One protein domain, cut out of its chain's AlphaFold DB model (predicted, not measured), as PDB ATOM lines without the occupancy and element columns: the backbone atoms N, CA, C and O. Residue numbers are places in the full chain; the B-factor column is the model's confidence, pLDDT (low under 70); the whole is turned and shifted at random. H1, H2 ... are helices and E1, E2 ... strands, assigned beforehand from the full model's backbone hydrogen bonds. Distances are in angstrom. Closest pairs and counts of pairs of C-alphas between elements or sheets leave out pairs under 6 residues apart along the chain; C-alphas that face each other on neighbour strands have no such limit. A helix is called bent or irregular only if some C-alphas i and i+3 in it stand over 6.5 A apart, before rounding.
ATOM      1  N   SER A   4     -51.206  55.399 -19.544       89.81
ATOM      2  CA  SER A   4     -51.056  53.946 -19.502       89.81
ATOM      3  C   SER A   4     -52.080  53.296 -18.568       89.81
ATOM      4  O   SER A   4     -52.539  53.900 -17.592       89.81
ATOM      5  N   PHE A   5     -52.409  52.047 -18.867       88.62
ATOM      6  CA  PHE A   5     -53.198  51.138 -18.042       88.62
ATOM      7  C   PHE A   5     -52.271  50.047 -17.522       88.62
ATOM      8  O   PHE A   5     -51.513  49.476 -18.302       88.62
ATOM      9  N   ALA A   6     -52.315  49.769 -16.224       91.12
ATOM     10  CA  ALA A   6     -51.505  48.717 -15.623       91.12
ATOM     11  C   ALA A   6     -52.395  47.527 -15.252       91.12
ATOM     12  O   ALA A   6     -53.357  47.689 -14.504       91.12
ATOM     13  N   ILE A   7     -52.071  46.346 -15.773       89.94
ATOM     14  CA  ILE A   7     -52.894  45.139 -15.679       89.94
ATOM     15  C   ILE A   7     -52.100  44.051 -14.961       89.94
ATOM     16  O   ILE A   7     -51.020  43.657 -15.412       89.94
ATOM     17  N   TYR A   8     -52.642  43.562 -13.849       87.88
ATOM     18  CA  TYR A   8     -52.074  42.427 -13.140       87.88
ATOM     19  C   TYR A   8     -52.317  41.118 -13.900       87.88
ATOM     20  O   TYR A   8     -53.431  40.817 -14.321       87.88
ATOM     21  N   THR A   9     -51.275  40.309 -14.057       85.69
ATOM     22  CA  THR A   9     -51.331  39.008 -14.730       85.69
ATOM     23  C   THR A   9     -50.260  38.083 -14.179       85.69
ATOM     24  O   THR A   9     -49.159  38.520 -13.885       85.69
ATOM     25  N   ASN A  10     -50.526  36.780 -14.110       81.94
ATOM     26  CA  ASN A  10     -49.558  35.800 -13.598       81.94
ATOM     27  C   ASN A  10     -48.445  35.430 -14.603       81.94
ATOM     28  O   ASN A  10     -47.617  34.571 -14.308       81.94
ATOM     29  N   HIS A  11     -48.418  36.039 -15.793       82.81
ATOM     30  CA  HIS A  11     -47.578  35.591 -16.914       82.81
ATOM     31  C   HIS A  11     -46.317  36.435 -17.162       82.81
ATOM     32  O   HIS A  11     -45.550  36.110 -18.064       82.81
ATOM     33  N   HIS A  12     -46.079  37.492 -16.374       80.06
ATOM     34  CA  HIS A  12     -44.956  38.421 -16.587       80.06
ATOM     35  C   HIS A  12     -44.069  38.650 -15.342       80.06
ATOM     36  O   HIS A  12     -43.802  39.808 -14.996       80.06
ATOM     37  N   PRO A  13     -43.596  37.583 -14.661       85.88
ATOM     38  CA  PRO A  13     -42.702  37.728 -13.519       85.88
ATOM     39  C   PRO A  13     -41.353  38.299 -13.930       85.88
ATOM     40  O   PRO A  13     -40.721  37.837 -14.878       85.88
ATOM     41  N   VAL A  14     -40.904  39.285 -13.160       89.06
ATOM     42  CA  VAL A  14     -39.589  39.911 -13.291       89.06
ATOM     43  C   VAL A  14     -38.899  39.855 -11.936       89.06
ATOM     44  O   VAL A  14     -39.512  40.176 -10.917       89.06
ATOM     45  N   ALA A  15     -37.641  39.418 -11.920       88.94
ATOM     46  CA  ALA A  15     -36.821  39.419 -10.715       88.94
ATOM     47  C   ALA A  15     -36.538  40.858 -10.244       88.94
ATOM     48  O   ALA A  15     -36.450  41.776 -11.061       88.94
ATOM     49  N   ASP A  16     -36.409  41.066  -8.933       87.31
ATOM     50  CA  ASP A  16     -36.311  42.409  -8.340       87.31
ATOM     51  C   ASP A  16     -35.128  43.232  -8.879       87.31
ATOM     52  O   ASP A  16     -35.233  44.448  -9.039       87.31
ATOM     53  N   ASP A  17     -34.013  42.574  -9.192       91.75
ATOM     54  CA  ASP A  17     -32.808  43.179  -9.760       91.75
ATOM     55  C   ASP A  17     -32.990  43.659 -11.209       91.75
ATOM     56  O   ASP A  17     -32.298  44.583 -11.635       91.75
ATOM     57  N   LEU A  18     -33.969  43.109 -11.932       94.69
ATOM     58  CA  LEU A  18     -34.292  43.451 -13.321       94.69
ATOM     59  C   LEU A  18     -35.467  44.436 -13.447       94.69
ATOM     60  O   LEU A  18     -35.876  44.785 -14.555       94.69
ATOM     61  N   VAL A  19     -36.031  44.915 -12.332       95.06
ATOM     62  CA  VAL A  19     -37.240  45.760 -12.361       95.06
ATOM     63  C   VAL A  19     -37.025  47.105 -13.065       95.06
ATOM     64  O   VAL A  19     -37.968  47.677 -13.612       95.06
ATOM     65  N   ASN A  20     -35.804  47.645 -13.058       96.00
ATOM     66  CA  ASN A  20     -35.517  48.901 -13.755       96.00
ATOM     67  C   ASN A  20     -35.486  48.705 -15.272       96.00
ATOM     68  O   ASN A  20     -36.111  49.493 -15.978       96.00
ATOM     69  N   ASP A  21     -34.846  47.634 -15.741       96.94
ATOM     70  CA  ASP A  21     -34.774  47.300 -17.165       96.94
ATOM     71  C   ASP A  21     -36.178  47.032 -17.713       96.94
ATOM     72  O   ASP A  21     -36.603  47.651 -18.687       96.94
ATOM     73  N   TRP A  22     -36.962  46.222 -16.995       96.38
ATOM     74  CA  TRP A  22     -38.374  46.005 -17.311       96.38
ATOM     75  C   TRP A  22     -39.166  47.316 -17.374       96.38
ATOM     76  O   TRP A  22     -39.954  47.524 -18.295       96.38
ATOM     77  N   PHE A  23     -38.972  48.227 -16.413       96.62
ATOM     78  CA  PHE A  23     -39.674  49.510 -16.429       96.62
ATOM     79  C   PHE A  23     -39.329  50.330 -17.679       96.62
ATOM     80  O   PHE A  23     -40.224  50.914 -18.295       96.62
ATOM     81  N   ASP A  24     -38.056  50.367 -18.068       96.69
ATOM     82  CA  ASP A  24     -37.611  51.104 -19.248       96.69
ATOM     83  C   ASP A  24     -38.214  50.558 -20.550       96.69
ATOM     84  O   ASP A  24     -38.516  51.347 -21.449       96.69
ATOM     85  N   GLU A  25     -38.487  49.253 -20.617       95.38
ATOM     86  CA  GLU A  25     -39.184  48.611 -21.738       95.38
ATOM     87  C   GLU A  25     -40.676  48.980 -21.812       95.38
ATOM     88  O   GLU A  25     -41.237  49.118 -22.906       95.38
ATOM     89  N   VAL A  26     -41.343  49.147 -20.662       94.50
ATOM     90  CA  VAL A  26     -42.810  49.291 -20.600       94.50
ATOM     91  C   VAL A  26     -43.312  50.718 -20.392       94.50
ATOM     92  O   VAL A  26     -44.474  50.996 -20.681       94.50
ATOM     93  N   LYS A  27     -42.477  51.664 -19.942       94.25
ATOM     94  CA  LYS A  27     -42.912  53.023 -19.541       94.25
ATOM     95  C   LYS A  27     -43.582  53.861 -20.638       94.25
ATOM     96  O   LYS A  27     -44.245  54.853 -20.342       94.25
ATOM     97  N   HIS A  28     -43.401  53.480 -21.900       93.50
ATOM     98  CA  HIS A  28     -44.009  54.136 -23.061       93.50
ATOM     99  C   HIS A  28     -45.185  53.347 -23.654       93.50
ATOM    100  O   HIS A  28     -45.766  53.765 -24.653       93.50
ATOM    101  N   GLN A  29     -45.547  52.213 -23.055       91.12
ATOM    102  CA  GLN A  29     -46.628  51.364 -23.532       91.12
ATOM    103  C   GLN A  29     -47.984  51.861 -23.020       91.12
ATOM    104  O   GLN A  29     -48.114  52.417 -21.925       91.12
ATOM    105  N   LYS A  30     -49.024  51.655 -23.836       88.75
ATOM    106  CA  LYS A  30     -50.413  51.967 -23.469       88.75
ATOM    107  C   LYS A  30     -50.937  51.004 -22.405       88.75
ATOM    108  O   LYS A  30     -51.656  51.426 -21.507       88.75
ATOM    109  N   GLU A  31     -50.585  49.733 -22.523       90.88
ATOM    110  CA  GLU A  31     -50.986  48.652 -21.629       90.88
ATOM    111  C   GLU A  31     -49.713  48.042 -21.058       90.88
ATOM    112  O   GLU A  31     -48.798  47.709 -21.805       90.88
ATOM    113  N   ILE A  32     -49.631  47.974 -19.733       93.12
ATOM    114  CA  ILE A  32     -48.458  47.502 -19.008       93.12
ATOM    115  C   ILE A  32     -48.879  46.318 -18.165       93.12
ATOM    116  O   ILE A  32     -49.672  46.453 -17.236       93.12
ATOM    117  N   TYR A  33     -48.305  45.167 -18.472       92.31
ATOM    118  CA  TYR A  33     -48.528  43.948 -17.718       92.31
ATOM    119  C   TYR A  33     -47.505  43.835 -16.589       92.31
ATOM    120  O   TYR A  33     -46.302  43.995 -16.808       92.31
ATOM    121  N   PHE A  34     -47.984  43.557 -15.381       92.81
ATOM    122  CA  PHE A  34     -47.149  43.305 -14.209       92.81
ATOM    123  C   PHE A  34     -47.697  42.114 -13.426       92.81
ATOM    124  O   PHE A  34     -48.866  41.763 -13.562       92.81
ATOM    125  N   SER A  35     -46.862  41.480 -12.611       91.00
ATOM    126  CA  SER A  35     -47.228  40.238 -11.927       91.00
ATOM    127  C   SER A  35     -46.740  40.147 -10.485       91.00
ATOM    128  O   SER A  35     -46.977  39.133  -9.833       91.00
ATOM    129  N   ASN A  36     -45.997  41.133  -9.981       88.88
ATOM    130  CA  ASN A  36     -45.496  41.105  -8.611       88.88
ATOM    131  C   ASN A  36     -45.498  42.484  -7.942       88.88
ATOM    132  O   ASN A  36     -45.686  43.530  -8.572       88.88
ATOM    133  N   SER A  37     -45.294  42.474  -6.624       87.12
ATOM    134  CA  SER A  37     -45.311  43.678  -5.795       87.12
ATOM    135  C   SER A  37     -44.191  44.657  -6.150       87.12
ATOM    136  O   SER A  37     -44.411  45.864  -6.086       87.12
ATOM    137  N   THR A  38     -43.016  44.178  -6.559       91.75
ATOM    138  CA  THR A  38     -41.874  45.034  -6.918       91.75
ATOM    139  C   THR A  38     -42.174  45.855  -8.170       91.75
ATOM    140  O   THR A  38     -42.000  47.075  -8.171       91.75
ATOM    141  N   GLN A  39     -42.721  45.218  -9.205       93.56
ATOM    142  CA  GLN A  39     -43.207  45.878 -10.417       93.56
ATOM    143  C   GLN A  39     -44.324  46.879 -10.102       93.56
ATOM    144  O   GLN A  39     -44.284  48.018 -10.570       93.56
ATOM    145  N   TYR A  40     -45.291  46.489  -9.265       90.88
ATOM    146  CA  TYR A  40     -46.361  47.385  -8.822       90.88
ATOM    147  C   TYR A  40     -45.805  48.639  -8.131       90.88
ATOM    148  O   TYR A  40     -46.145  49.764  -8.503       90.88
ATOM    149  N   LEU A  41     -44.910  48.468  -7.155       90.31
ATOM    150  CA  LEU A  41     -44.290  49.579  -6.432       90.31
ATOM    151  C   LEU A  41     -43.478  50.476  -7.368       90.31
ATOM    152  O   LEU A  41     -43.576  51.700  -7.271       90.31
ATOM    153  N   LYS A  42     -42.728  49.891  -8.310       94.50
ATOM    154  CA  LYS A  42     -41.991  50.641  -9.332       94.50
ATOM    155  C   LYS A  42     -42.935  51.509 -10.166       94.50
ATOM    156  O   LYS A  42     -42.713  52.713 -10.259       94.50
ATOM    157  N   LEU A  43     -44.022  50.944 -10.692       93.25
ATOM    158  CA  LEU A  43     -45.032  51.685 -11.456       93.25
ATOM    159  C   LEU A  43     -45.637  52.843 -10.654       93.25
ATOM    160  O   LEU A  43     -45.774  53.953 -11.170       93.25
ATOM    161  N   ARG A  44     -45.955  52.613  -9.376       90.19
ATOM    162  CA  ARG A  44     -46.488  53.644  -8.476       90.19
ATOM    163  C   ARG A  44     -45.493  54.775  -8.228       90.19
ATOM    164  O   ARG A  44     -45.867  55.941  -8.319       90.19
ATOM    165  N   LEU A  45     -44.237  54.447  -7.935       91.25
ATOM    166  CA  LEU A  45     -43.191  55.438  -7.674       91.25
ATOM    167  C   LEU A  45     -42.909  56.300  -8.903       91.25
ATOM    168  O   LEU A  45     -42.838  57.523  -8.797       91.25
ATOM    169  N   GLU A  46     -42.776  55.679 -10.072       94.19
ATOM    170  CA  GLU A  46     -42.507  56.401 -11.317       94.19
ATOM    171  C   GLU A  46     -43.708  57.246 -11.757       94.19
ATOM    172  O   GLU A  46     -43.531  58.323 -12.329       94.19
ATOM    173  N   HIS A  47     -44.927  56.816 -11.420       89.88
ATOM    174  CA  HIS A  47     -46.120  57.626 -11.617       89.88
ATOM    175  C   HIS A  47     -46.109  58.900 -10.766       89.88
ATOM    176  O   HIS A  47     -46.289  59.992 -11.301       89.88
ATOM    177  N   LEU A  48     -45.827  58.778  -9.465       87.19
ATOM    178  CA  LEU A  48     -45.733  59.925  -8.550       87.19
ATOM    179  C   LEU A  48     -44.599  60.890  -8.926       87.19
ATOM    180  O   LEU A  48     -44.685  62.085  -8.657       87.19
ATOM    181  N   ARG A  49     -43.540  60.385  -9.570       90.25
ATOM    182  CA  ARG A  49     -42.437  61.195 -10.116       90.25
ATOM    183  C   ARG A  49     -42.768  61.871 -11.448       90.25
ATOM    184  O   ARG A  49     -41.983  62.691 -11.909       90.25
ATOM    185  N   GLY A  50     -43.896  61.532 -12.073       88.88
ATOM    186  CA  GLY A  50     -44.287  62.058 -13.380       88.88
ATOM    187  C   GLY A  50     -43.542  61.431 -14.563       88.88
ATOM    188  O   GLY A  50     -43.609  61.974 -15.662       88.88
ATOM    189  N   ASN A  51     -42.866  60.295 -14.367       92.44
ATOM    190  CA  ASN A  51     -42.158  59.571 -15.430       92.44
ATOM    191  C   ASN A  51     -43.094  58.671 -16.253       92.44
ATOM    192  O   ASN A  51     -42.772  58.297 -17.379       92.44
ATOM    193  N   ILE A  52     -44.262  58.339 -15.698       91.88
ATOM    194  CA  ILE A  52     -45.351  57.622 -16.367       91.88
ATOM    195  C   ILE A  52     -46.708  58.147 -15.877       91.88
ATOM    196  O   ILE A  52     -46.856  58.565 -14.729       91.88
ATOM    197  N   ARG A  53     -47.742  58.147 -16.727       89.94
ATOM    198  CA  ARG A  53     -49.103  58.544 -16.328       89.94
ATOM    199  C   ARG A  53     -49.989  57.319 -16.350       89.94
ATOM    200  O   ARG A  53     -50.628  57.043 -17.358       89.94
ATOM    201  N   ILE A  54     -50.050  56.610 -15.235       88.19
ATOM    202  CA  ILE A  54     -50.997  55.515 -15.074       88.19
ATOM    203  C   ILE A  54     -52.334  56.139 -14.686       88.19
ATOM    204  O   ILE A  54     -52.383  56.998 -13.813       88.19
ATOM    205  N   ILE A  55     -53.399  55.778 -15.391       84.75
ATOM    206  CA  ILE A  55     -54.745  56.282 -15.088       84.75
ATOM    207  C   ILE A  55     -55.552  55.253 -14.306       84.75
ATOM    208  O   ILE A  55     -56.254  55.630 -13.373       84.75
ATOM    209  N   ASN A  56     -55.389  53.967 -14.630       85.25
ATOM    210  CA  ASN A  56     -56.131  52.880 -14.008       85.25
ATOM    211  C   ASN A  56     -55.215  51.673 -13.725       85.25
ATOM    212  O   ASN A  56     -54.266  51.422 -14.477       85.25
ATOM    213  N   PHE A  57     -55.557  50.919 -12.681       85.19
ATOM    214  CA  PHE A  57     -55.044  49.586 -12.380       85.19
ATOM    215  C   PHE A  57     -56.153  48.547 -12.484       85.19
ATOM    216  O   PHE A  57     -57.281  48.805 -12.067       85.19
ATOM    217  N   GLU A  58     -55.791  47.365 -12.954       84.00
ATOM    218  CA  GLU A  58     -56.537  46.132 -12.738       84.00
ATOM    219  C   GLU A  58     -55.708  45.221 -11.824       84.00
ATOM    220  O   GLU A  58     -54.546  44.935 -12.124       84.00
ATOM    221  N   LEU A  59     -56.281  44.797 -10.698       80.25
ATOM    222  CA  LEU A  59     -55.679  43.884  -9.727       80.25
ATOM    223  C   LEU A  59     -56.665  42.745  -9.472       80.25
ATOM    224  O   LEU A  59     -57.736  42.982  -8.931       80.25
ATOM    225  N   GLU A  60     -56.308  41.522  -9.869       77.88
ATOM    226  CA  GLU A  60     -57.121  40.312  -9.627       77.88
ATOM    227  C   GLU A  60     -58.599  40.425 -10.072       77.88
ATOM    228  O   GLU A  60     -59.483  39.791  -9.502       77.88
ATOM    229  N   GLY A  61     -58.869  41.208 -11.124       71.50
ATOM    230  CA  GLY A  61     -60.216  41.461 -11.654       71.50
ATOM    231  C   GLY A  61     -60.932  42.674 -11.046       71.50
ATOM    232  O   GLY A  61     -61.972  43.081 -11.566       71.50
ATOM    233  N   ASP A  62     -60.363  43.288 -10.007       76.62
ATOM    234  CA  ASP A  62     -60.823  44.557  -9.452       76.62
ATOM    235  C   ASP A  62     -60.142  45.743 -10.140       76.62
ATOM    236  O   ASP A  62     -58.944  45.731 -10.440       76.62
ATOM    237  N   PHE A  63     -60.909  46.811 -10.361       79.88
ATOM    238  CA  PHE A  63     -60.443  48.002 -11.061       79.88
ATOM    239  C   PHE A  63     -60.287  49.180 -10.118       79.88
ATOM    240  O   PHE A  63     -61.139  49.469  -9.277       79.88
ATOM    241  N   TYR A  64     -59.206  49.920 -10.319       83.12
ATOM    242  CA  TYR A  64     -58.881  51.087  -9.525       83.12
ATOM    243  C   TYR A  64     -58.493  52.247 -10.429       83.12
ATOM    244  O   TYR A  64     -57.740  52.081 -11.386       83.12
ATOM    245  N   GLN A  65     -58.964  53.443 -10.103       84.06
ATOM    246  CA  GLN A  65     -58.542  54.679 -10.746       84.06
ATOM    247  C   GLN A  65     -57.485  55.369  -9.887       84.06
ATOM    248  O   GLN A  65     -57.624  55.447  -8.667       84.06
ATOM    249  N   ILE A  66     -56.448  55.900 -10.529       81.31
ATOM    250  CA  ILE A  66     -55.483  56.787  -9.888       81.31
ATOM    251  C   ILE A  66     -55.892  58.225 -10.187       81.31
ATOM    252  O   ILE A  66     -55.989  58.625 -11.351       81.31
ATOM    253  N   GLN A  67     -56.148  58.996  -9.138       79.00
ATOM    254  CA  GLN A  67     -56.421  60.424  -9.249       79.00
ATOM    255  C   GLN A  67     -55.128  61.226  -9.447       79.00
ATOM    256  O   GLN A  67     -54.025  60.715  -9.267       79.00
ATOM    257  N   GLU A  68     -55.254  62.491  -9.851       70.94
ATOM    258  CA  GLU A  68     -54.094  63.350 -10.144       70.94
ATOM    259  C   GLU A  68     -53.208  63.612  -8.916       70.94
ATOM    260  O   GLU A  68     -52.014  63.858  -9.063       70.94
ATOM    261  N   ASP A  69     -53.769  63.502  -7.713       73.81
ATOM    262  CA  ASP A  69     -53.058  63.574  -6.432       73.81
ATOM    263  C   ASP A  69     -52.392  62.244  -6.020       73.81
ATOM    264  O   ASP A  69     -51.743  62.151  -4.977       73.81
ATOM    265  N   GLY A  70     -52.533  61.206  -6.846       68.69
ATOM    266  CA  GLY A  70     -51.984  59.879  -6.619       68.69
ATOM    267  C   GLY A  70     -52.857  58.965  -5.759       68.69
ATOM    268  O   GLY A  70     -52.481  57.799  -5.599       68.69
ATOM    269  N   HIS A  71     -54.005  59.410  -5.237       78.62
ATOM    270  CA  HIS A  71     -54.915  58.534  -4.497       78.62
ATOM    271  C   HIS A  71     -55.541  57.469  -5.404       78.62
ATOM    272  O   HIS A  71     -55.822  57.700  -6.581       78.62
ATOM    273  N   ILE A  72     -55.736  56.273  -4.845       80.31
ATOM    274  CA  ILE A  72     -56.310  55.121  -5.543       80.31
ATOM    275  C   ILE A  72     -57.757  54.954  -5.084       80.31
ATOM    276  O   ILE A  72     -58.009  54.809  -3.889       80.31
ATOM    277  N   PHE A  73     -58.688  54.944  -6.032       81.00
ATOM    278  CA  PHE A  73     -60.112  54.749  -5.773       81.00
ATOM    279  C   PHE A  73     -60.601  53.461  -6.437       81.00
ATOM    280  O   PHE A  73     -60.376  53.301  -7.639       81.00
ATOM    281  N   PRO A  74     -61.266  52.551  -5.702       78.12
ATOM    282  CA  PRO A  74     -61.907  51.395  -6.313       78.12
ATOM    283  C   PRO A  74     -63.054  51.863  -7.212       78.12
ATOM    284  O   PRO A  74     -63.825  52.752  -6.844       78.12
ATOM    285  N   VAL A  75     -63.163  51.264  -8.393       73.69
ATOM    286  CA  VAL A  75     -64.207  51.566  -9.372       73.69
ATOM    287  C   VAL A  75     -65.062  50.314  -9.558       73.69
ATOM    288  O   VAL A  75     -64.508  49.251  -9.835       73.69
ATOM    289  N   PRO A  76     -66.400  50.401  -9.438       68.12
ATOM    290  CA  PRO A  76     -67.264  49.266  -9.735       68.12
ATOM    291  C   PRO A  76     -67.062  48.808 -11.186       68.12
ATOM    292  O   PRO A  76     -67.095  49.633 -12.104       68.12
TER     293      PRO A  76
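Overview. This is residues 4 to 76 of the 103 residues of an uncharacterized protein of Vibrio galatheae (UniProt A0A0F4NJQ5). A strongly twisted wall of five strands has H2 packed along one face over E1 and E3, with H1 packed on H2 by the E2 edge. H1 and H2 on one face make two layers; the other face is bare, and the hairpin of E4 and E5 makes the end far from H1. The 73 printed residues hold, in order, E1 H1 E2 H2 E3 E4 E5, class mixed; the mixed sheet runs E2 E1 E3 E4 E5. The whole is compact, with a radius of gyration of the C-alphas of 11.4 A and spans of 32 by 26 by 19 A.

Along the chain. Find C-alpha 4 at (-51.056, 53.946, -19.502), where E1, residues 4 to 8, begins. Next come H1, residues 16 to 26, 15.5 A long and irregular, with C-alphas 17 and 20 7.5 A apart, and E2, residues 31 to 34. H2, residues 37 to 48, runs 16.5 A, and E3, residues 53 to 59, 17.4 A. E4 is residues 62 to 66; E5, residues 72 to 75, ends at (-64.207, 51.566, -9.372).

Arrangement. Parallel E2 and E1 have N 32 and O 5 at 2.8 A; parallel E1 and E3 have N 6 and O 56 at 3.1 A. E3, E4 and E5 form a meander, each strand the antiparallel neighbour of the one before: look at N 57 and O 64, 2.8 A, and N 73 and O 65, 2.9 A. E1, H1, E2 is a strand-helix-strand unit, parallel neighbours joined through a helix, with a left-handed crossover; E2, H2, E3 is a split one, E1 between its strands, right-handed. H2 is on the sheet at a height of 9.3 A. H1 touches residues 38 to 43 of H2 alone, closest at the C-alphas of Val 19 and Gln 39, 6.3 A, at a steep tilt of 50 degrees, the same way. Every O i to N i+4 pair is within hydrogen-bond range in H2, and 5 of 7 in H1.

Size, cuts and confidence. The C-alphas farthest apart, of Asp 17 and Pro 76, are 35.0 A apart. The printed part has no cut and no long link. Look for pLDDT under 70 at residues 70 and 76.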